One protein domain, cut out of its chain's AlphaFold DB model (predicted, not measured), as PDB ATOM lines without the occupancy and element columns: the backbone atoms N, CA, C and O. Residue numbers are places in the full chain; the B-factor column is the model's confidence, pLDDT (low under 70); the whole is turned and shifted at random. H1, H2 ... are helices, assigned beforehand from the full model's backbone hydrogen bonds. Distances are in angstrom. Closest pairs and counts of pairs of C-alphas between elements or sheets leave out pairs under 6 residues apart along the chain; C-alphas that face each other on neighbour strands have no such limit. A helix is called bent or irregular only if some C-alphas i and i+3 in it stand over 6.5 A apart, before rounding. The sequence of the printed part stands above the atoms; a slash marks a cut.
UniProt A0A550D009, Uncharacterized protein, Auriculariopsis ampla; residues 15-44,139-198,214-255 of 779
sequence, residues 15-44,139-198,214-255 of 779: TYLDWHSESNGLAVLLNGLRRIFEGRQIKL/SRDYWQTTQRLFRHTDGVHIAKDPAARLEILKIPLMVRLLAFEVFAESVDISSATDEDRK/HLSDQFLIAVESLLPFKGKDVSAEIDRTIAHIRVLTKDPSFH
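This is residues 15 to 44, 139 to 198 and 214 to 255 of the 779 residues of an uncharacterized protein of Auriculariopsis ampla (UniProt A0A550D009). A long bent helix, H5, runs through the middle as a spine; H2 and H8 lie along opposite sides of its second arm, H5b, and run the same way as it does. H7 and H3 pack around the bend, with H3 folding back beside the first arm, H5a; H4 sits at the far end of that arm, H1 is loosely placed near H2, and H6 touches no helix. The printed part has 132 residues with eight named helices, H1 to H8 in chain order, and no named strand; the class is all helix. It is compact, with a radius of gyration of the C-alphas of 16.0 A and spans of 49 by 37 by 28 A.

Begin at the hub, H5, residues 162 to 186, assigned as one helix by its hydrogen bonds but bent: C-alphas 169 and 172 are 6.7 A apart. Its arms are H5a, residues 162 to 169, and H5b, residues 172 to 186, at a steep tilt of 38 degrees, only just past shallow. H8, residues 234 to 249, touches H5b at a shallow tilt of 22 degrees, the same way; their closest C-alphas, of Met 174 and Ile 238, are 5.5 A apart. H2, residues 24 to 38, touches H5b at a steep tilt of 35.2 degrees, only just past shallow, the same way; the closest C-alphas, of Glu 38 and Ser 186, are 5.6 A apart. H7, residues 218 to 226, touches H2 at residues 24 to 29 alone, with the C-alphas of Leu 26 and Ala 222 closest at 4.3 A. H3, residues 141 to 150, touches H7, with the C-alphas of Asp 141 and Leu 220 closest at 4.1 A. H3 also touches H5a at a shallow tilt of 24 degrees, opposite ways, closest at the C-alphas of Thr 145 and Leu 169, 6.8 A. H4, residues 157 to 160, touches H5a only at the corner, and only just, with 3 pairs of C-alphas within 8 A. H1, residues 16 to 20, is close to H2 but not clearly touching, the C-alphas of His 20 and Ala 27 being 5.7 A apart. H6, residues 194 to 198, is apart from H5b. Every O i to N i+4 pair is within hydrogen-bond range in H2, H3, H5a, H5b, H6, H7 and H8; H1 has 0 of 1, with 1 of 2 O i to N i+3 pairs within range, and H4 is too short for an O i to N i+4 pair.

Find C-alpha 172 at (21.639, 17.637, -37.279); from there H5b runs 21.4 A to C-alpha 186. H2 starts at C-alpha 24, (10.522, 7.281, -31.824), and is 21.3 A long. H8 is 22.3 A long and ends at C-alpha 249, (37.711, 7.958, -26.219). H3 measures 14.7 A and H7 12.3 A. H4 is irregular, but only just: C-alphas 157 and 160 are 6.6 A apart.

The farthest C-alphas, of Gly 155 and Ser 191, are 49.7 A apart. Look for two cuts: residues 45 to 138 are not printed, with 16.4 A between C-alphas 44 and 139, and residues 199 to 213 are not printed, with 23.8 A between C-alphas 198 and 214. Of the links printed whole, none is long. The mean pLDDT of the printed part is 86.0, and the model's confidence is under 70 at residues 15 to 23, 152 to 160, 214, and 230 to 231.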
ATOM      1  N   THR A  15      18.533  12.302 -17.022       49.62
ATOM      2  CA  THR A  15      18.031  13.190 -18.110       49.62
ATOM      3  C   THR A  15      18.236  12.622 -19.516       49.62
ATOM      4  O   THR A  15      17.548  13.020 -20.453       49.62
ATOM      5  N   TYR A  16      19.121  11.632 -19.663       43.75
ATOM      6  CA  TYR A  16      19.356  10.908 -20.919       43.75
ATOM      7  C   TYR A  16      18.113  10.108 -21.367       43.75
ATOM      8  O   TYR A  16      17.881   9.906 -22.556       43.75
ATOM      9  N   LEU A  17      17.261   9.703 -20.417       49.28
ATOM     10  CA  LEU A  17      16.028   8.957 -20.681       49.28
ATOM     11  C   LEU A  17      14.887   9.819 -21.262       49.28
ATOM     12  O   LEU A  17      14.096   9.288 -22.040       49.28
ATOM     13  N   ASP A  18      14.836  11.129 -20.988       55.66
ATOM     14  CA  ASP A  18      13.705  11.994 -21.390       55.66
ATOM     15  C   ASP A  18      13.637  12.260 -22.906       55.66
ATOM     16  O   ASP A  18      12.562  12.474 -23.465       55.66
ATOM     17  N   TRP A  19      14.769  12.246 -23.620       53.81
ATOM     18  CA  TRP A  19      14.770  12.361 -25.090       53.81
ATOM     19  C   TRP A  19      14.441  11.030 -25.783       53.81
ATOM     20  O   TRP A  19      13.829  11.016 -26.859       53.81
ATOM     21  N   HIS A  20      14.831   9.918 -25.154       53.41
ATOM     22  CA  HIS A  20      14.629   8.564 -25.658       53.41
ATOM     23  C   HIS A  20      13.185   8.073 -25.508       53.41
ATOM     24  O   HIS A  20      12.734   7.299 -26.352       53.41
ATOM     25  N   SER A  21      12.446   8.526 -24.490       53.53
ATOM     26  CA  SER A  21      11.052   8.113 -24.274       53.53
ATOM     27  C   SER A  21      10.039   8.784 -25.208       53.53
ATOM     28  O   SER A  21       8.936   8.264 -25.360       53.53
ATOM     29  N   GLU A  22      10.383   9.909 -25.849       56.12
ATOM     30  CA  GLU A  22       9.402  10.753 -26.561       56.12
ATOM     31  C   GLU A  22       9.634  10.895 -28.079       56.12
ATOM     32  O   GLU A  22       8.714  11.292 -28.795       56.12
ATOM     33  N   SER A  23      10.816  10.543 -28.613       68.31
ATOM     34  CA  SER A  23      11.114  10.634 -30.056       68.31
ATOM     35  C   SER A  23      11.432   9.268 -30.678       68.31
ATOM     36  O   SER A  23      12.573   8.805 -30.718       68.31
ATOM     37  N   ASN A  24      10.397   8.612 -31.213       85.94
ATOM     38  CA  ASN A  24      10.522   7.281 -31.824       85.94
ATOM     39  C   ASN A  24      11.621   7.235 -32.913       85.94
ATOM     40  O   ASN A  24      12.378   6.276 -32.987       85.94
ATOM     41  N   GLY A  25      11.778   8.305 -33.706       89.88
ATOM     42  CA  GLY A  25      12.784   8.380 -34.773       89.88
ATOM     43  C   GLY A  25      14.238   8.324 -34.285       89.88
ATOM     44  O   GLY A  25      15.032   7.550 -34.817       89.88
ATOM     45  N   LEU A  26      14.594   9.103 -33.256       92.81
ATOM     46  CA  LEU A  26      15.956   9.113 -32.708       92.81
ATOM     47  C   LEU A  26      16.303   7.778 -32.037       92.81
ATOM     48  O   LEU A  26      17.387   7.241 -32.255       92.81
ATOM     49  N   ALA A  27      15.379   7.217 -31.253       92.44
ATOM     50  CA  ALA A  27      15.585   5.923 -30.609       92.44
ATOM     51  C   ALA A  27      15.776   4.795 -31.640       92.44
ATOM     52  O   ALA A  27      16.670   3.962 -31.478       92.44
ATOM     53  N   VAL A  28      14.987   4.789 -32.723       92.44
ATOM     54  CA  VAL A  28      15.132   3.830 -33.832       92.44
ATOM     55  C   VAL A  28      16.502   3.959 -34.502       92.44
ATOM     56  O   VAL A  28      17.176   2.941 -34.679       92.44
ATOM     57  N   LEU A  29      16.952   5.183 -34.806       94.31
ATOM     58  CA  LEU A  29      18.280   5.429 -35.379       94.31
ATOM     59  C   LEU A  29      19.395   4.886 -34.473       94.31
ATOM     60  O   LEU A  29      20.232   4.109 -34.933       94.31
ATOM     61  N   LEU A  30      19.409   5.271 -33.193       95.50
ATOM     62  CA  LEU A  30      20.490   4.919 -32.264       95.50
ATOM     63  C   LEU A  30      20.533   3.410 -31.971       95.50
ATOM     64  O   LEU A  30      21.610   2.815 -31.966       95.50
ATOM     65  N   ASN A  31      19.377   2.756 -31.823       93.44
ATOM     66  CA  ASN A  31      19.305   1.298 -31.674       93.44
ATOM     67  C   ASN A  31      19.709   0.559 -32.958       93.44
ATOM     68  O   ASN A  31      20.303  -0.520 -32.901       93.44
ATOM     69  N   GLY A  32      19.387   1.115 -34.128       92.50
ATOM     70  CA  GLY A  32      19.880   0.618 -35.410       92.50
ATOM     71  C   GLY A  32      21.404   0.674 -35.477       92.50
ATOM     72  O   GLY A  32      22.037  -0.345 -35.739       92.50
ATOM     73  N   LEU A  33      21.986   1.836 -35.167       94.31
ATOM     74  CA  LEU A  33      23.430   2.067 -35.185       94.31
ATOM     75  C   LEU A  33      24.168   1.131 -34.230       94.31
ATOM     76  O   LEU A  33      25.138   0.503 -34.639       94.31
ATOM     77  N   ARG A  34      23.672   0.975 -32.998       95.12
ATOM     78  CA  ARG A  34      24.263   0.076 -32.001       95.12
ATOM     79  C   ARG A  34      24.378  -1.354 -32.531       95.12
ATOM     80  O   ARG A  34      25.470  -1.911 -32.553       95.12
ATOM     81  N   ARG A  35      23.279  -1.909 -33.062       92.56
ATOM     82  CA  ARG A  35      23.271  -3.257 -33.666       92.56
ATOM     83  C   ARG A  35      24.268  -3.377 -34.816       92.56
ATOM     84  O   ARG A  35      24.965  -4.382 -34.937       92.56
ATOM     85  N   ILE A  36      24.326  -2.350 -35.657       91.19
ATOM     86  CA  ILE A  36      25.205  -2.308 -36.821       91.19
ATOM     87  C   ILE A  36      26.687  -2.287 -36.404       91.19
ATOM     88  O   ILE A  36      27.489  -3.024 -36.985       91.19
ATOM     89  N   PHE A  37      27.053  -1.474 -35.410       94.31
ATOM     90  CA  PHE A  37      28.434  -1.329 -34.943       94.31
ATOM     91  C   PHE A  37      28.907  -2.525 -34.119       94.31
ATOM     92  O   PHE A  37      29.977  -3.059 -34.406       94.31
ATOM     93  N   GLU A  38      28.095  -3.008 -33.175       92.94
ATOM     94  CA  GLU A  38      28.396  -4.212 -32.387       92.94
ATOM     95  C   GLU A  38      28.562  -5.443 -33.287       92.94
ATOM     96  O   GLU A  38      29.466  -6.254 -33.093       92.94
ATOM     97  N   GLY A  39      27.725  -5.562 -34.323       91.25
ATOM     98  CA  GLY A  39      27.818  -6.644 -35.298       91.25
ATOM     99  C   GLY A  39      28.871  -6.435 -36.390       91.25
ATOM    100  O   GLY A  39      29.062  -7.339 -37.204       91.25
ATOM    101  N   ARG A  40      29.512  -5.256 -36.466       89.06
ATOM    102  CA  ARG A  40      30.385  -4.831 -37.582       89.06
ATOM    103  C   ARG A  40      29.770  -5.125 -38.965       89.06
ATOM    104  O   ARG A  40      30.460  -5.544 -39.895       89.06
ATOM    105  N   GLN A  41      28.456  -4.925 -39.098       74.94
ATOM    106  CA  GLN A  41      27.662  -5.364 -40.259       74.94
ATOM    107  C   GLN A  41      27.701  -4.401 -41.456       74.94
ATOM    108  O   GLN A  41      27.120  -4.694 -42.501       74.94
ATOM    109  N   ILE A  42      28.384  -3.260 -41.350       75.88
ATOM    110  CA  ILE A  42      28.522  -2.305 -42.459       75.88
ATOM    111  C   ILE A  42      29.565  -2.833 -43.439       75.88
ATOM    112  O   ILE A  42      30.736  -2.456 -43.432       75.88
ATOM    113  N   LYS A  43      29.122  -3.716 -44.318       84.12
ATOM    114  CA  LYS A  43      29.800  -3.978 -45.578       84.12
ATOM    115  C   LYS A  43      28.786  -3.726 -46.664       84.12
ATOM    116  O   LYS A  43      27.716  -4.326 -46.677       84.12
ATOM    117  N   LEU A  44      29.083  -2.760 -47.523       88.50
ATOM    118  CA  LEU A  44      28.342  -2.644 -48.768       88.50
ATOM    119  C   LEU A  44      28.516  -3.963 -49.541       88.50
ATOM    120  O   LEU A  44      29.607  -4.546 -49.498       88.50
ATOM    121  N   SER A 139      22.978  11.583 -45.849       94.00
ATOM    122  CA  SER A 139      21.632  11.959 -45.420       94.00
ATOM    123  C   SER A 139      21.240  13.320 -45.992       94.00
ATOM    124  O   SER A 139      22.082  14.181 -46.249       94.00
ATOM    125  N   ARG A 140      19.932  13.524 -46.152       93.25
ATOM    126  CA  ARG A 140      19.334  14.827 -46.468       93.25
ATOM    127  C   ARG A 140      18.971  15.629 -45.218       93.25
ATOM    128  O   ARG A 140      18.390  16.699 -45.367       93.25
ATOM    129  N   ASP A 141      19.282  15.134 -44.023       94.25
ATOM    130  CA  ASP A 141      19.025  15.773 -42.728       94.25
ATOM    131  C   ASP A 141      19.386  17.268 -42.703       94.25
ATOM    132  O   ASP A 141      18.538  18.120 -42.424       94.25
ATOM    133  N   TYR A 142      20.617  17.608 -43.071       92.50
ATOM    134  CA  TYR A 142      21.123  18.975 -43.028       92.50
ATOM    135  C   TYR A 142      20.500  19.864 -44.118       92.50
ATOM    136  O   TYR A 142      19.984  20.953 -43.842       92.50
ATOM    137  N   TRP A 143      20.467  19.374 -45.362       91.06
ATOM    138  CA  TRP A 143      19.811  20.049 -46.487       91.06
ATOM    139  C   TRP A 143      18.329  20.340 -46.217       91.06
ATOM    140  O   TRP A 143      17.854  21.452 -46.426       91.06
ATOM    141  N   GLN A 144      17.578  19.362 -45.718       90.81
ATOM    142  CA  GLN A 144      16.154  19.528 -45.444       90.81
ATOM    143  C   GLN A 144      15.923  20.530 -44.303       90.81
ATOM    144  O   GLN A 144      15.032  21.377 -44.393       90.81
ATOM    145  N   THR A 145      16.749  20.466 -43.253       90.62
ATOM    146  CA  THR A 145      16.690  21.393 -42.112       90.62
ATOM    147  C   THR A 145      16.911  22.831 -42.562       90.62
ATOM    148  O   THR A 145      16.112  23.714 -42.255       90.62
ATOM    149  N   THR A 146      17.949  23.073 -43.358       87.50
ATOM    150  CA  THR A 146      18.240  24.407 -43.899       87.50
ATOM    151  C   THR A 146      17.130  24.899 -44.835       87.50
ATOM    152  O   THR A 146      16.630  26.006 -44.653       87.50
ATOM    153  N   GLN A 147      16.653  24.068 -45.769       86.19
ATOM    154  CA  GLN A 147      15.543  24.412 -46.666       86.19
ATOM    155  C   GLN A 147      14.283  24.838 -45.902       86.19
ATOM    156  O   GLN A 147      13.639  25.812 -46.287       86.19
ATOM    157  N   ARG A 148      13.948  24.161 -44.796       85.69
ATOM    158  CA  ARG A 148      12.814  24.541 -43.936       85.69
ATOM    159  C   ARG A 148      12.981  25.916 -43.293       85.69
ATOM    160  O   ARG A 148      11.999  26.632 -43.146       85.69
ATOM    161  N   LEU A 149      14.203  26.308 -42.938       83.62
ATOM    162  CA  LEU A 149      14.470  27.618 -42.339       83.62
ATOM    163  C   LEU A 149      14.403  28.772 -43.355       83.62
ATOM    164  O   LEU A 149      14.070  29.899 -42.969       83.62
ATOM    165  N   PHE A 150      14.712  28.494 -44.628       76.56
ATOM    166  CA  PHE A 150      14.726  29.485 -45.713       76.56
ATOM    167  C   PHE A 150      13.402  29.591 -46.481       76.56
ATOM    168  O   PHE A 150      13.091  30.656 -47.020       76.56
ATOM    169  N   ARG A 151      12.590  28.531 -46.534       76.06
ATOM    170  CA  ARG A 151      11.261  28.583 -47.159       76.06
ATOM    171  C   ARG A 151      10.296  29.356 -46.259       76.06
ATOM    172  O   ARG A 151       9.781  28.839 -45.277       76.06
ATOM    173  N   HIS A 152      10.021  30.605 -46.629       57.00
ATOM    174  CA  HIS A 152       9.078  31.509 -45.956       57.00
ATOM    175  C   HIS A 152       7.601  31.046 -45.953       57.00
ATOM    176  O   HIS A 152       6.740  31.791 -45.493       57.00
ATOM    177  N   THR A 153       7.279  29.869 -46.493       46.25
ATOM    178  CA  THR A 153       5.912  29.517 -46.909       46.25
ATOM    179  C   THR A 153       5.072  28.783 -45.870       46.25
ATOM    180  O   THR A 153       3.850  28.863 -45.950       46.25
ATOM    181  N   ASP A 154       5.663  28.152 -44.857       45.12
ATOM    182  CA  ASP A 154       4.895  27.256 -43.985       45.12
ATOM    183  C   ASP A 154       4.728  27.844 -42.586       45.12
ATOM    184  O   ASP A 154       5.341  27.344 -41.657       45.12
ATOM    185  N   GLY A 155       3.946  28.928 -42.449       45.25
ATOM    186  CA  GLY A 155       3.150  29.323 -41.259       45.25
ATOM    187  C   GLY A 155       3.769  29.326 -39.846       45.25
ATOM    188  O   GLY A 155       3.079  29.634 -38.876       45.25
ATOM    189  N   VAL A 156       5.042  29.000 -39.680       51.41
ATOM    190  CA  VAL A 156       5.685  28.761 -38.399       51.41
ATOM    191  C   VAL A 156       6.541  29.984 -38.090       51.41
ATOM    192  O   VAL A 156       7.579  30.231 -38.702       51.41
ATOM    193  N   HIS A 157       6.110  30.754 -37.090       52.41
ATOM    194  CA  HIS A 157       6.765  31.958 -36.560       52.41
ATOM    195  C   HIS A 157       8.243  31.795 -36.125       52.41
ATOM    196  O   HIS A 157       8.859  32.772 -35.706       52.41
ATOM    197  N   ILE A 158       8.843  30.605 -36.261       56.41
ATOM    198  CA  ILE A 158      10.275  30.333 -36.041       56.41
ATOM    199  C   ILE A 158      11.162  31.203 -36.957       56.41
ATOM    200  O   ILE A 158      12.292  31.532 -36.610       56.41
ATOM    201  N   ALA A 159      10.645  31.654 -38.103       53.88
ATOM    202  CA  ALA A 159      11.405  32.346 -39.143       53.88
ATOM    203  C   ALA A 159      11.890  33.782 -38.823       53.88
ATOM    204  O   ALA A 159      12.451  34.422 -39.711       53.88
ATOM    205  N   LYS A 160      11.692  34.336 -37.618       67.62
ATOM    206  CA  LYS A 160      12.178  35.700 -37.310       67.62
ATOM    207  C   LYS A 160      13.326  35.771 -36.316       67.62
ATOM    208  O   LYS A 160      14.099  36.715 -36.424       67.62
ATOM    209  N   ASP A 161      13.464  34.812 -35.405       81.44
ATOM    210  CA  ASP A 161      14.528  34.846 -34.400       81.44
ATOM    211  C   ASP A 161      15.812  34.174 -34.930       81.44
ATOM    212  O   ASP A 161      15.817  32.959 -35.162       81.44
ATOM    213  N   PRO A 162      16.912  34.926 -35.141       80.69
ATOM    214  CA  PRO A 162      18.187  34.355 -35.564       80.69
ATOM    215  C   PRO A 162      18.756  33.334 -34.571       80.69
ATOM    216  O   PRO A 162      19.402  32.381 -35.006       80.69
ATOM    217  N   ALA A 163      18.500  33.495 -33.266       82.38
ATOM    218  CA  ALA A 163      18.998  32.575 -32.246       82.38
ATOM    219  C   ALA A 163      18.292  31.214 -32.339       82.38
ATOM    220  O   ALA A 163      18.957  30.187 -32.460       82.38
ATOM    221  N   ALA A 164      16.955  31.201 -32.406       83.56
ATOM    222  CA  ALA A 164      16.189  29.972 -32.623       83.56
ATOM    223  C   ALA A 164      16.564  29.253 -33.932       83.56
ATOM    224  O   ALA A 164      16.657  28.026 -33.963       83.56
ATOM    225  N   ARG A 165      16.819  29.997 -35.018       83.56
ATOM    226  CA  ARG A 165      17.295  29.421 -36.290       83.56
ATOM    227  C   ARG A 165      18.641  28.722 -36.133       83.56
ATOM    228  O   ARG A 165      18.821  27.630 -36.667       83.56
ATOM    229  N   LEU A 166      19.566  29.339 -35.398       83.75
ATOM    230  CA  LEU A 166      20.878  28.763 -35.134       83.75
ATOM    231  C   LEU A 166      20.778  27.501 -34.265       83.75
ATOM    232  O   LEU A 166      21.476  26.532 -34.546       83.75
ATOM    233  N   GLU A 167      19.891  27.469 -33.265       87.44
ATOM    234  CA  GLU A 167      19.643  26.247 -32.482       87.44
ATOM    235  C   GLU A 167      19.056  25.118 -33.339       87.44
ATOM    236  O   GLU A 167      19.490  23.974 -33.229       87.44
ATOM    237  N   ILE A 168      18.150  25.420 -34.272       89.06
ATOM    238  CA  ILE A 168      17.610  24.402 -35.189       89.06
ATOM    239  C   ILE A 168      18.695  23.848 -36.121       89.06
ATOM    240  O   ILE A 168      18.751  22.640 -36.348       89.06
ATOM    241  N   LEU A 169      19.598  24.698 -36.623       88.94
ATOM    242  CA  LEU A 169      20.733  24.262 -37.451       88.94
ATOM    243  C   LEU A 169      21.724  23.357 -36.702       88.94
ATOM    244  O   LEU A 169      22.500  22.650 -37.347       88.94
ATOM    245  N   LYS A 170      21.697  23.351 -35.366       92.25
ATOM    246  CA  LYS A 170      22.522  22.468 -34.532       92.25
ATOM    247  C   LYS A 170      21.916  21.081 -34.338       92.25
ATOM    248  O   LYS A 170      22.659  20.167 -33.998       92.25
ATOM    249  N   ILE A 171      20.617  20.888 -34.583       94.50
ATOM    250  CA  ILE A 171      19.954  19.589 -34.380       94.50
ATOM    251  C   ILE A 171      20.609  18.475 -35.216       94.50
ATOM    252  O   ILE A 171      20.929  17.439 -34.634       94.50
ATOM    253  N   PRO A 172      20.901  18.649 -36.526       95.50
ATOM    254  CA  PRO A 172      21.639  17.637 -37.279       95.50
ATOM    255  C   PRO A 172      23.004  17.303 -36.666       95.50
ATOM    256  O   PRO A 172      23.358  16.133 -36.572       95.50
ATOM    257  N   LEU A 173      23.753  18.306 -36.190       96.06
ATOM    258  CA  LEU A 173      25.033  18.086 -35.507       96.06
ATOM    259  C   LEU A 173      24.850  17.275 -34.219       96.06
ATOM    260  O   LEU A 173      25.561  16.296 -34.022       96.06
ATOM    261  N   MET A 174      23.874  17.633 -33.387       96.50
ATOM    262  CA  MET A 174      23.545  16.898 -32.165       96.50
ATOM    263  C   MET A 174      23.223  15.426 -32.462       96.50
ATOM    264  O   MET A 174      23.794  14.539 -31.838       96.50
ATOM    265  N   VAL A 175      22.376  15.148 -33.462       97.25
ATOM    266  CA  VAL A 175      22.035  13.769 -33.863       97.25
ATOM    267  C   VAL A 175      23.278  12.986 -34.298       97.25
ATOM    268  O   VAL A 175      23.422  11.818 -33.944       97.25
ATOM    269  N   ARG A 176      24.203  13.614 -35.033       97.56
ATOM    270  CA  ARG A 176      25.459  12.972 -35.457       97.56
ATOM    271  C   ARG A 176      26.409  12.701 -34.299       97.56
ATOM    272  O   ARG A 176      27.088  11.681 -34.317       97.56
ATOM    273  N   LEU A 177      26.438  13.577 -33.302       98.19
ATOM    274  CA  LEU A 177      27.232  13.377 -32.094       98.19
ATOM    275  C   LEU A 177      26.687  12.234 -31.244       98.19
ATOM    276  O   LEU A 177      27.467  11.381 -30.847       98.19
ATOM    277  N   LEU A 178      25.369  12.155 -31.046       98.00
ATOM    278  CA  LEU A 178      24.738  11.020 -30.360       98.00
ATOM    279  C   LEU A 178      24.995   9.702 -31.110       98.00
ATOM    280  O   LEU A 178      25.283   8.670 -30.513       98.00
ATOM    281  N   ALA A 179      24.950   9.730 -32.445       97.69
ATOM    282  CA  ALA A 179      25.323   8.580 -33.266       97.69
ATOM    283  C   ALA A 179      26.804   8.182 -33.097       97.69
ATOM    284  O   ALA A 179      27.113   6.991 -33.052       97.69
ATOM    285  N   PHE A 180      27.711   9.159 -32.999       98.38
ATOM    286  CA  PHE A 180      29.137   8.917 -32.763       98.38
ATOM    287  C   PHE A 180      29.422   8.429 -31.338       98.38
ATOM    288  O   PHE A 180      30.297   7.598 -31.137       98.38
ATOM    289  N   GLU A 181      28.679   8.908 -30.346       98.12
ATOM    290  CA  GLU A 181      28.729   8.412 -28.970       98.12
ATOM    291  C   GLU A 181      28.397   6.917 -28.926       98.12
ATOM    292  O   GLU A 181      29.196   6.141 -28.411       98.12
ATOM    293  N   VAL A 182      27.310   6.490 -29.582       97.69
ATOM    294  CA  VAL A 182      26.981   5.060 -29.733       97.69
ATOM    295  C   VAL A 182      28.111   4.293 -30.426       97.69
ATOM    296  O   VAL A 182      28.440   3.182 -30.020       97.69
ATOM    297  N   PHE A 183      28.741   4.879 -31.448       97.50
ATOM    298  CA  PHE A 183      29.904   4.271 -32.095       97.50
ATOM    299  C   PHE A 183      31.089   4.101 -31.127       97.50
ATOM    300  O   PHE A 183      31.677   3.024 -31.072       97.50
ATOM    301  N   ALA A 184      31.405   5.126 -30.332       97.50
ATOM    302  CA  ALA A 184      32.493   5.116 -29.355       97.50
ATOM    303  C   ALA A 184      32.224   4.199 -28.146       97.50
ATOM    304  O   ALA A 184      33.166   3.757 -27.494       97.50
ATOM    305  N   GLU A 185      30.961   3.889 -27.847       97.25
ATOM    306  CA  GLU A 185      30.595   2.835 -26.892       97.25
ATOM    307  C   GLU A 185      30.829   1.430 -27.465       97.25
ATOM    308  O   GLU A 185      31.183   0.510 -26.727       97.25
ATOM    309  N   SER A 186      30.615   1.248 -28.771       96.25
ATOM    310  CA  SER A 186      30.739  -0.050 -29.448       96.25
ATOM    311  C   SER A 186      32.160  -0.371 -29.923       96.25
ATOM    312  O   SER A 186      32.486  -1.542 -30.123       96.25
ATOM    313  N   VAL A 187      33.001   0.642 -30.139       95.00
ATOM    314  CA  VAL A 187      34.353   0.505 -30.696       95.00
ATOM    315  C   VAL A 187      35.355   1.241 -29.813       95.00
ATOM    316  O   VAL A 187      35.176   2.417 -29.509       95.00
ATOM    317  N   ASP A 188      36.454   0.575 -29.445       94.81
ATOM    318  CA  ASP A 188      37.546   1.218 -28.708       94.81
ATOM    319  C   ASP A 188      38.319   2.187 -29.615       94.81
ATOM    320  O   ASP A 188      39.291   1.814 -30.280       94.81
ATOM    321  N   ILE A 189      37.893   3.451 -29.606       95.44
ATOM    322  CA  ILE A 189      38.460   4.541 -30.412       95.44
ATOM    323  C   ILE A 189      39.965   4.726 -30.178       95.44
ATOM    324  O   ILE A 189      40.677   5.121 -31.100       95.44
ATOM    325  N   SER A 190      40.475   4.398 -28.985       91.75
ATOM    326  CA  SER A 190      41.906   4.533 -28.675       91.75
ATOM    327  C   SER A 190      42.789   3.523 -29.421       91.75
ATOM    328  O   SER A 190      43.990   3.743 -29.569       91.75
ATOM    329  N   SER A 191      42.185   2.448 -29.934       93.38
ATOM    330  CA  SER A 191      42.842   1.382 -30.705       93.38
ATOM    331  C   SER A 191      42.265   1.215 -32.116       93.38
ATOM    332  O   SER A 191      42.566   0.240 -32.805       93.38
ATOM    333  N   ALA A 192      41.425   2.160 -32.546       94.88
ATOM    334  CA  ALA A 192      40.687   2.069 -33.792       94.88
ATOM    335  C   ALA A 192      41.595   2.099 -35.028       94.88
ATOM    336  O   ALA A 192      42.550   2.872 -35.133       94.88
ATOM    337  N   THR A 193      41.236   1.256 -35.987       94.44
ATOM    338  CA  THR A 193      41.901   1.089 -37.279       94.44
ATOM    339  C   THR A 193      41.282   1.988 -38.352       94.44
ATOM    340  O   THR A 193      40.208   2.564 -38.162       94.44
ATOM    341  N   ASP A 194      41.917   2.063 -39.524       90.88
ATOM    342  CA  ASP A 194      41.335   2.737 -40.695       90.88
ATOM    343  C   ASP A 194      39.995   2.109 -41.107       90.88
ATOM    344  O   ASP A 194      39.089   2.814 -41.545       90.88
ATOM    345  N   GLU A 195      39.814   0.804 -40.885       91.06
ATOM    346  CA  GLU A 195      38.539   0.135 -41.144       91.06
ATOM    347  C   GLU A 195      37.436   0.571 -40.179       91.06
ATOM    348  O   GLU A 195      36.281   0.681 -40.585       91.06
ATOM    349  N   ASP A 196      37.766   0.894 -38.926       94.94
ATOM    350  CA  ASP A 196      36.790   1.439 -37.978       94.94
ATOM    351  C   ASP A 196      36.373   2.873 -38.377       94.94
ATOM    352  O   ASP A 196      35.205   3.252 -38.247       94.94
ATOM    353  N   ARG A 197      37.286   3.668 -38.953       95.50
ATOM    354  CA  ARG A 197      36.953   4.990 -39.519       95.50
ATOM    355  C   ARG A 197      36.122   4.878 -40.796       95.50
ATOM    356  O   ARG A 197      35.112   5.571 -40.926       95.50
ATOM    357  N   LYS A 198      36.479   3.964 -41.708       92.94
ATOM    358  CA  LYS A 198      35.681   3.645 -42.907       92.94
ATOM    359  C   LYS A 198      34.278   3.164 -42.524       92.94
ATOM    360  O   LYS A 198      33.300   3.616 -43.115       92.94
ATOM    361  N   HIS A 214      13.076  -0.501 -46.384       67.38
ATOM    362  CA  HIS A 214      12.387   0.653 -46.958       67.38
ATOM    363  C   HIS A 214      13.301   1.801 -47.418       67.38
ATOM    364  O   HIS A 214      12.791   2.857 -47.802       67.38
ATOM    365  N   LEU A 215      14.631   1.633 -47.392       79.31
ATOM    366  CA  LEU A 215      15.603   2.624 -47.898       79.31
ATOM    367  C   LEU A 215      15.454   4.017 -47.264       79.31
ATOM    368  O   LEU A 215      15.688   5.060 -47.888       79.31
ATOM    369  N   SER A 216      15.009   4.025 -46.011       86.25
ATOM    370  CA  SER A 216      14.634   5.231 -45.289       86.25
ATOM    371  C   SER A 216      15.860   5.995 -44.778       86.25
ATOM    372  O   SER A 216      16.881   5.427 -44.388       86.25
ATOM    373  N   ASP A 217      15.778   7.325 -44.789       92.19
ATOM    374  CA  ASP A 217      16.843   8.194 -44.288       92.19
ATOM    375  C   ASP A 217      16.676   8.416 -42.777       92.19
ATOM    376  O   ASP A 217      16.041   9.377 -42.348       92.19
ATOM    377  N   GLN A 218      17.213   7.503 -41.964       93.94
ATOM    378  CA  GLN A 218      17.019   7.531 -40.507       93.94
ATOM    379  C   GLN A 218      17.616   8.760 -39.818       93.94
ATOM    380  O   GLN A 218      17.055   9.235 -38.834       93.94
ATOM    381  N   PHE A 219      18.715   9.310 -40.337       95.50
ATOM    382  CA  PHE A 219      19.261  10.570 -39.826       95.50
ATOM    383  C   PHE A 219      18.270  11.715 -40.038       95.50
ATOM    384  O   PHE A 219      18.011  12.485 -39.112       95.50
ATOM    385  N   LEU A 220      17.653  11.787 -41.223       94.88
ATOM    386  CA  LEU A 220      16.604  12.764 -41.493       94.88
ATOM    387  C   LEU A 220      15.397  12.537 -40.576       94.88
ATOM    388  O   LEU A 220      14.960  13.487 -39.941       94.88
ATOM    389  N   ILE A 221      14.899  11.305 -40.451       94.69
ATOM    390  CA  ILE A 221      13.748  10.981 -39.586       94.69
ATOM    391  C   ILE A 221      14.025  11.377 -38.127       94.69
ATOM    392  O   ILE A 221      13.170  11.983 -37.478       94.69
ATOM    393  N   ALA A 222      15.226  11.091 -37.616       95.00
ATOM    394  CA  ALA A 222      15.637  11.489 -36.274       95.00
ATOM    395  C   ALA A 222      15.630  13.016 -36.120       95.00
ATOM    396  O   ALA A 222      14.998  13.532 -35.199       95.00
ATOM    397  N   VAL A 223      16.243  13.753 -37.052       94.81
ATOM    398  CA  VAL A 223      16.221  15.225 -37.042       94.81
ATOM    399  C   VAL A 223      14.793  15.767 -37.111       94.81
ATOM    400  O   VAL A 223      14.436  16.646 -36.331       94.81
ATOM    401  N   GLU A 224      13.948  15.229 -37.990       93.06
ATOM    402  CA  GLU A 224      12.554  15.653 -38.129       93.06
ATOM    403  C   GLU A 224      11.743  15.419 -36.859       93.06
ATOM    404  O   GLU A 224      10.937  16.275 -36.495       93.06
ATOM    405  N   SER A 225      11.999  14.312 -36.160       92.62
ATOM    406  CA  SER A 225      11.362  14.031 -34.876       92.62
ATOM    407  C   SER A 225      11.764  15.031 -33.792       92.62
ATOM    408  O   SER A 225      10.979  15.264 -32.881       92.62
ATOM    409  N   LEU A 226      12.936  15.670 -33.915       91.19
ATOM    410  CA  LEU A 226      13.477  16.603 -32.926       91.19
ATOM    411  C   LEU A 226      13.102  18.076 -33.179       91.19
ATOM    412  O   LEU A 226      13.164  18.896 -32.264       91.19
ATOM    413  N   LEU A 227      12.671  18.432 -34.393       87.44
ATOM    414  CA  LEU A 227      12.280  19.806 -34.744       87.44
ATOM    415  C   LEU A 227      11.100  20.386 -33.931       87.44
ATOM    416  O   LEU A 227      11.117  21.591 -33.668       87.44
ATOM    417  N   PRO A 228      10.068  19.613 -33.530       82.12
ATOM    418  CA  PRO A 228       8.942  20.147 -32.761       82.12
ATOM    419  C   PRO A 228       9.285  20.580 -31.327       82.12
ATOM    420  O   PRO A 228       8.500  21.310 -30.717       82.12
ATOM    421  N   PHE A 229      10.431  20.161 -30.775       71.88
ATOM    422  CA  PHE A 229      10.790  20.409 -29.376       71.88
ATOM    423  C   PHE A 229      11.281  21.846 -29.158       71.88
ATOM    424  O   PHE A 229      12.474  22.140 -29.119       71.88
ATOM    425  N   LYS A 230      10.331  22.770 -28.989       66.19
ATOM    426  CA  LYS A 230      10.613  24.155 -28.593       66.19
ATOM    427  C   LYS A 230      11.131  24.209 -27.151       66.19
ATOM    428  O   LYS A 230      10.511  23.651 -26.255       66.19
ATOM    429  N   GLY A 231      12.219  24.951 -26.927       69.00
ATOM    430  CA  GLY A 231      12.695  25.323 -25.585       69.00
ATOM    431  C   GLY A 231      13.783  24.433 -24.980       69.00
ATOM    432  O   GLY A 231      14.230  24.725 -23.875       69.00
ATOM    433  N   LYS A 232      14.239  23.389 -25.680       77.44
ATOM    434  CA  LYS A 232      15.410  22.612 -25.252       77.44
ATOM    435  C   LYS A 232      16.698  23.282 -25.742       77.44
ATOM    436  O   LYS A 232      16.770  23.745 -26.878       77.44
ATOM    437  N   ASP A 233      17.702  23.341 -24.871       89.25
ATOM    438  CA  ASP A 233      19.017  23.901 -25.185       89.25
ATOM    439  C   ASP A 233      19.855  22.855 -25.939       89.25
ATOM    440  O   ASP A 233      20.516  22.006 -25.340       89.25
ATOM    441  N   VAL A 234      19.786  22.894 -27.275       91.50
ATOM    442  CA  VAL A 234      20.524  21.979 -28.165       91.50
ATOM    443  C   VAL A 234      22.033  22.123 -27.958       91.50
ATOM    444  O   VAL A 234      22.771  21.145 -28.055       91.50
ATOM    445  N   SER A 235      22.504  23.329 -27.636       92.25
ATOM    446  CA  SER A 235      23.918  23.562 -27.344       92.25
ATOM    447  C   SER A 235      24.364  22.834 -26.075       92.25
ATOM    448  O   SER A 235      25.412  22.196 -26.091       92.25
ATOM    449  N   ALA A 236      23.562  22.882 -25.008       93.69
ATOM    450  CA  ALA A 236      23.866  22.163 -23.772       93.69
ATOM    451  C   ALA A 236      23.906  20.639 -23.977       93.69
ATOM    452  O   ALA A 236      24.726  19.959 -23.359       93.69
ATOM    453  N   GLU A 237      23.054  20.099 -24.855       94.62
ATOM    454  CA  GLU A 237      23.095  18.677 -25.216       94.62
ATOM    455  C   GLU A 237      24.369  18.332 -25.997       94.62
ATOM    456  O   GLU A 237      25.062  17.386 -25.640       94.62
ATOM    457  N   ILE A 238      24.743  19.145 -26.992       95.88
ATOM    458  CA  ILE A 238      26.004  18.985 -27.737       95.88
ATOM    459  C   ILE A 238      27.212  18.972 -26.789       95.88
ATOM    460  O   ILE A 238      28.072  18.094 -26.899       95.88
ATOM    461  N   ASP A 239      27.272  19.920 -25.850       95.69
ATOM    462  CA  ASP A 239      28.369  20.023 -24.885       95.69
ATOM    463  C   ASP A 239      28.429  18.792 -23.967       95.69
ATOM    464  O   ASP A 239      29.517  18.273 -23.691       95.69
ATOM    465  N   ARG A 240      27.268  18.275 -23.536       96.31
ATOM    466  CA  ARG A 240      27.172  17.051 -22.729       96.31
ATOM    467  C   ARG A 240      27.640  15.823 -23.507       96.31
ATOM    468  O   ARG A 240      28.476  15.077 -22.997       96.31
ATOM    469  N   THR A 241      27.148  15.630 -24.728       97.25
ATOM    470  CA  THR A 241      27.527  14.496 -25.581       97.25
ATOM    471  C   THR A 241      29.027  14.498 -25.869       97.25
ATOM    472  O   THR A 241      29.685  13.468 -25.741       97.25
ATOM    473  N   ILE A 242      29.625  15.658 -26.164       97.75
ATOM    474  CA  ILE A 242      31.078  15.762 -26.366       97.75
ATOM    475  C   ILE A 242      31.871  15.463 -25.098       97.75
ATOM    476  O   ILE A 242      32.916  14.815 -25.174       97.75
ATOM    477  N   ALA A 243      31.395  15.903 -23.930       97.75
ATOM    478  CA  ALA A 243      32.030  15.541 -22.670       97.75
ATOM    479  C   ALA A 243      32.043  14.016 -22.475       97.75
ATOM    480  O   ALA A 243      33.070  13.470 -22.075       97.75
ATOM    481  N   HIS A 244      30.957  13.324 -22.826       97.75
ATOM    482  CA  HIS A 244      30.902  11.867 -22.730       97.75
ATOM    483  C   HIS A 244      31.780  11.171 -23.778       97.75
ATOM    484  O   HIS A 244      32.564  10.294 -23.420       97.75
ATOM    485  N   ILE A 245      31.771  11.627 -25.036       97.94
ATOM    486  CA  ILE A 245      32.671  11.117 -26.084       97.94
ATOM    487  C   ILE A 245      34.139  11.223 -25.642       97.94
ATOM    488  O   ILE A 245      34.903  10.280 -25.822       97.94
ATOM    489  N   ARG A 246      34.555  12.325 -25.007       97.75
ATOM    490  CA  ARG A 246      35.926  12.475 -24.474       97.75
ATOM    491  C   ARG A 246      36.269  11.451 -23.393       97.75
ATOM    492  O   ARG A 246      37.405  10.991 -23.327       97.75
ATOM    493  N   VAL A 247      35.296  11.084 -22.559       97.38
ATOM    494  CA  VAL A 247      35.462  10.024 -21.554       97.38
ATOM    495  C   VAL A 247      35.607   8.663 -22.236       97.38
ATOM    496  O   VAL A 247      36.560   7.945 -21.936       97.38
ATOM    497  N   LEU A 248      34.724   8.334 -23.184       96.75
ATOM    498  CA  LEU A 248      34.746   7.063 -23.923       96.75
ATOM    499  C   LEU A 248      36.044   6.882 -24.725       96.75
ATOM    500  O   LEU A 248      36.663   5.822 -24.697       96.75
ATOM    501  N   THR A 249      36.496   7.947 -25.386       96.50
ATOM    502  CA  THR A 249      37.711   7.958 -26.219       96.50
ATOM    503  C   THR A 249      39.006   8.063 -25.414       96.50
ATOM    504  O   THR A 249      40.081   7.853 -25.971       96.50
ATOM    505  N   LYS A 250      38.922   8.383 -24.113       96.50
ATOM    506  CA  LYS A 250      40.069   8.687 -23.237       96.50
ATOM    507  C   LYS A 250      40.950   9.830 -23.768       96.50
ATOM    508  O   LYS A 250      42.128   9.908 -23.423       96.50
ATOM    509  N   ASP A 251      40.380  10.730 -24.569       96.38
ATOM    510  CA  ASP A 251      41.064  11.901 -25.115       96.38
ATOM    511  C   ASP A 251      40.345  13.188 -24.673       96.38
ATOM    512  O   ASP A 251      39.316  13.562 -25.241       96.38
ATOM    513  N   PRO A 252      40.868  13.933 -23.680       95.56
ATOM    514  CA  PRO A 252      40.266  15.202 -23.261       95.56
ATOM    515  C   PRO A 252      40.322  16.272 -24.362       95.56
ATOM    516  O   PRO A 252      39.567  17.246 -24.332       95.56
ATOM    517  N   SER A 253      41.213  16.093 -25.337       95.81
ATOM    518  CA  SER A 253      41.400  16.962 -26.489       95.81
ATOM    519  C   SER A 253      40.710  16.433 -27.747       95.81
ATOM    520  O   SER A 253      40.999  16.956 -28.827       95.81
ATOM    521  N   PHE A 254      39.792  15.460 -27.609       97.00
ATOM    522  CA  PHE A 254      39.125  14.817 -28.739       97.00
ATOM    523  C   PHE A 254      38.582  15.853 -29.722       97.00
ATOM    524  O   PHE A 254      37.977  16.863 -29.328       97.00
ATOM    525  N   HIS A 255      38.853  15.606 -30.999       96.81
ATOM    526  CA  HIS A 255      38.630  16.538 -32.089       96.81
ATOM    527  C   HIS A 255      37.856  15.862 -33.214       96.81
ATOM    528  O   HIS A 255      38.102  14.700 -33.526       96.81
TER     529      HIS A 255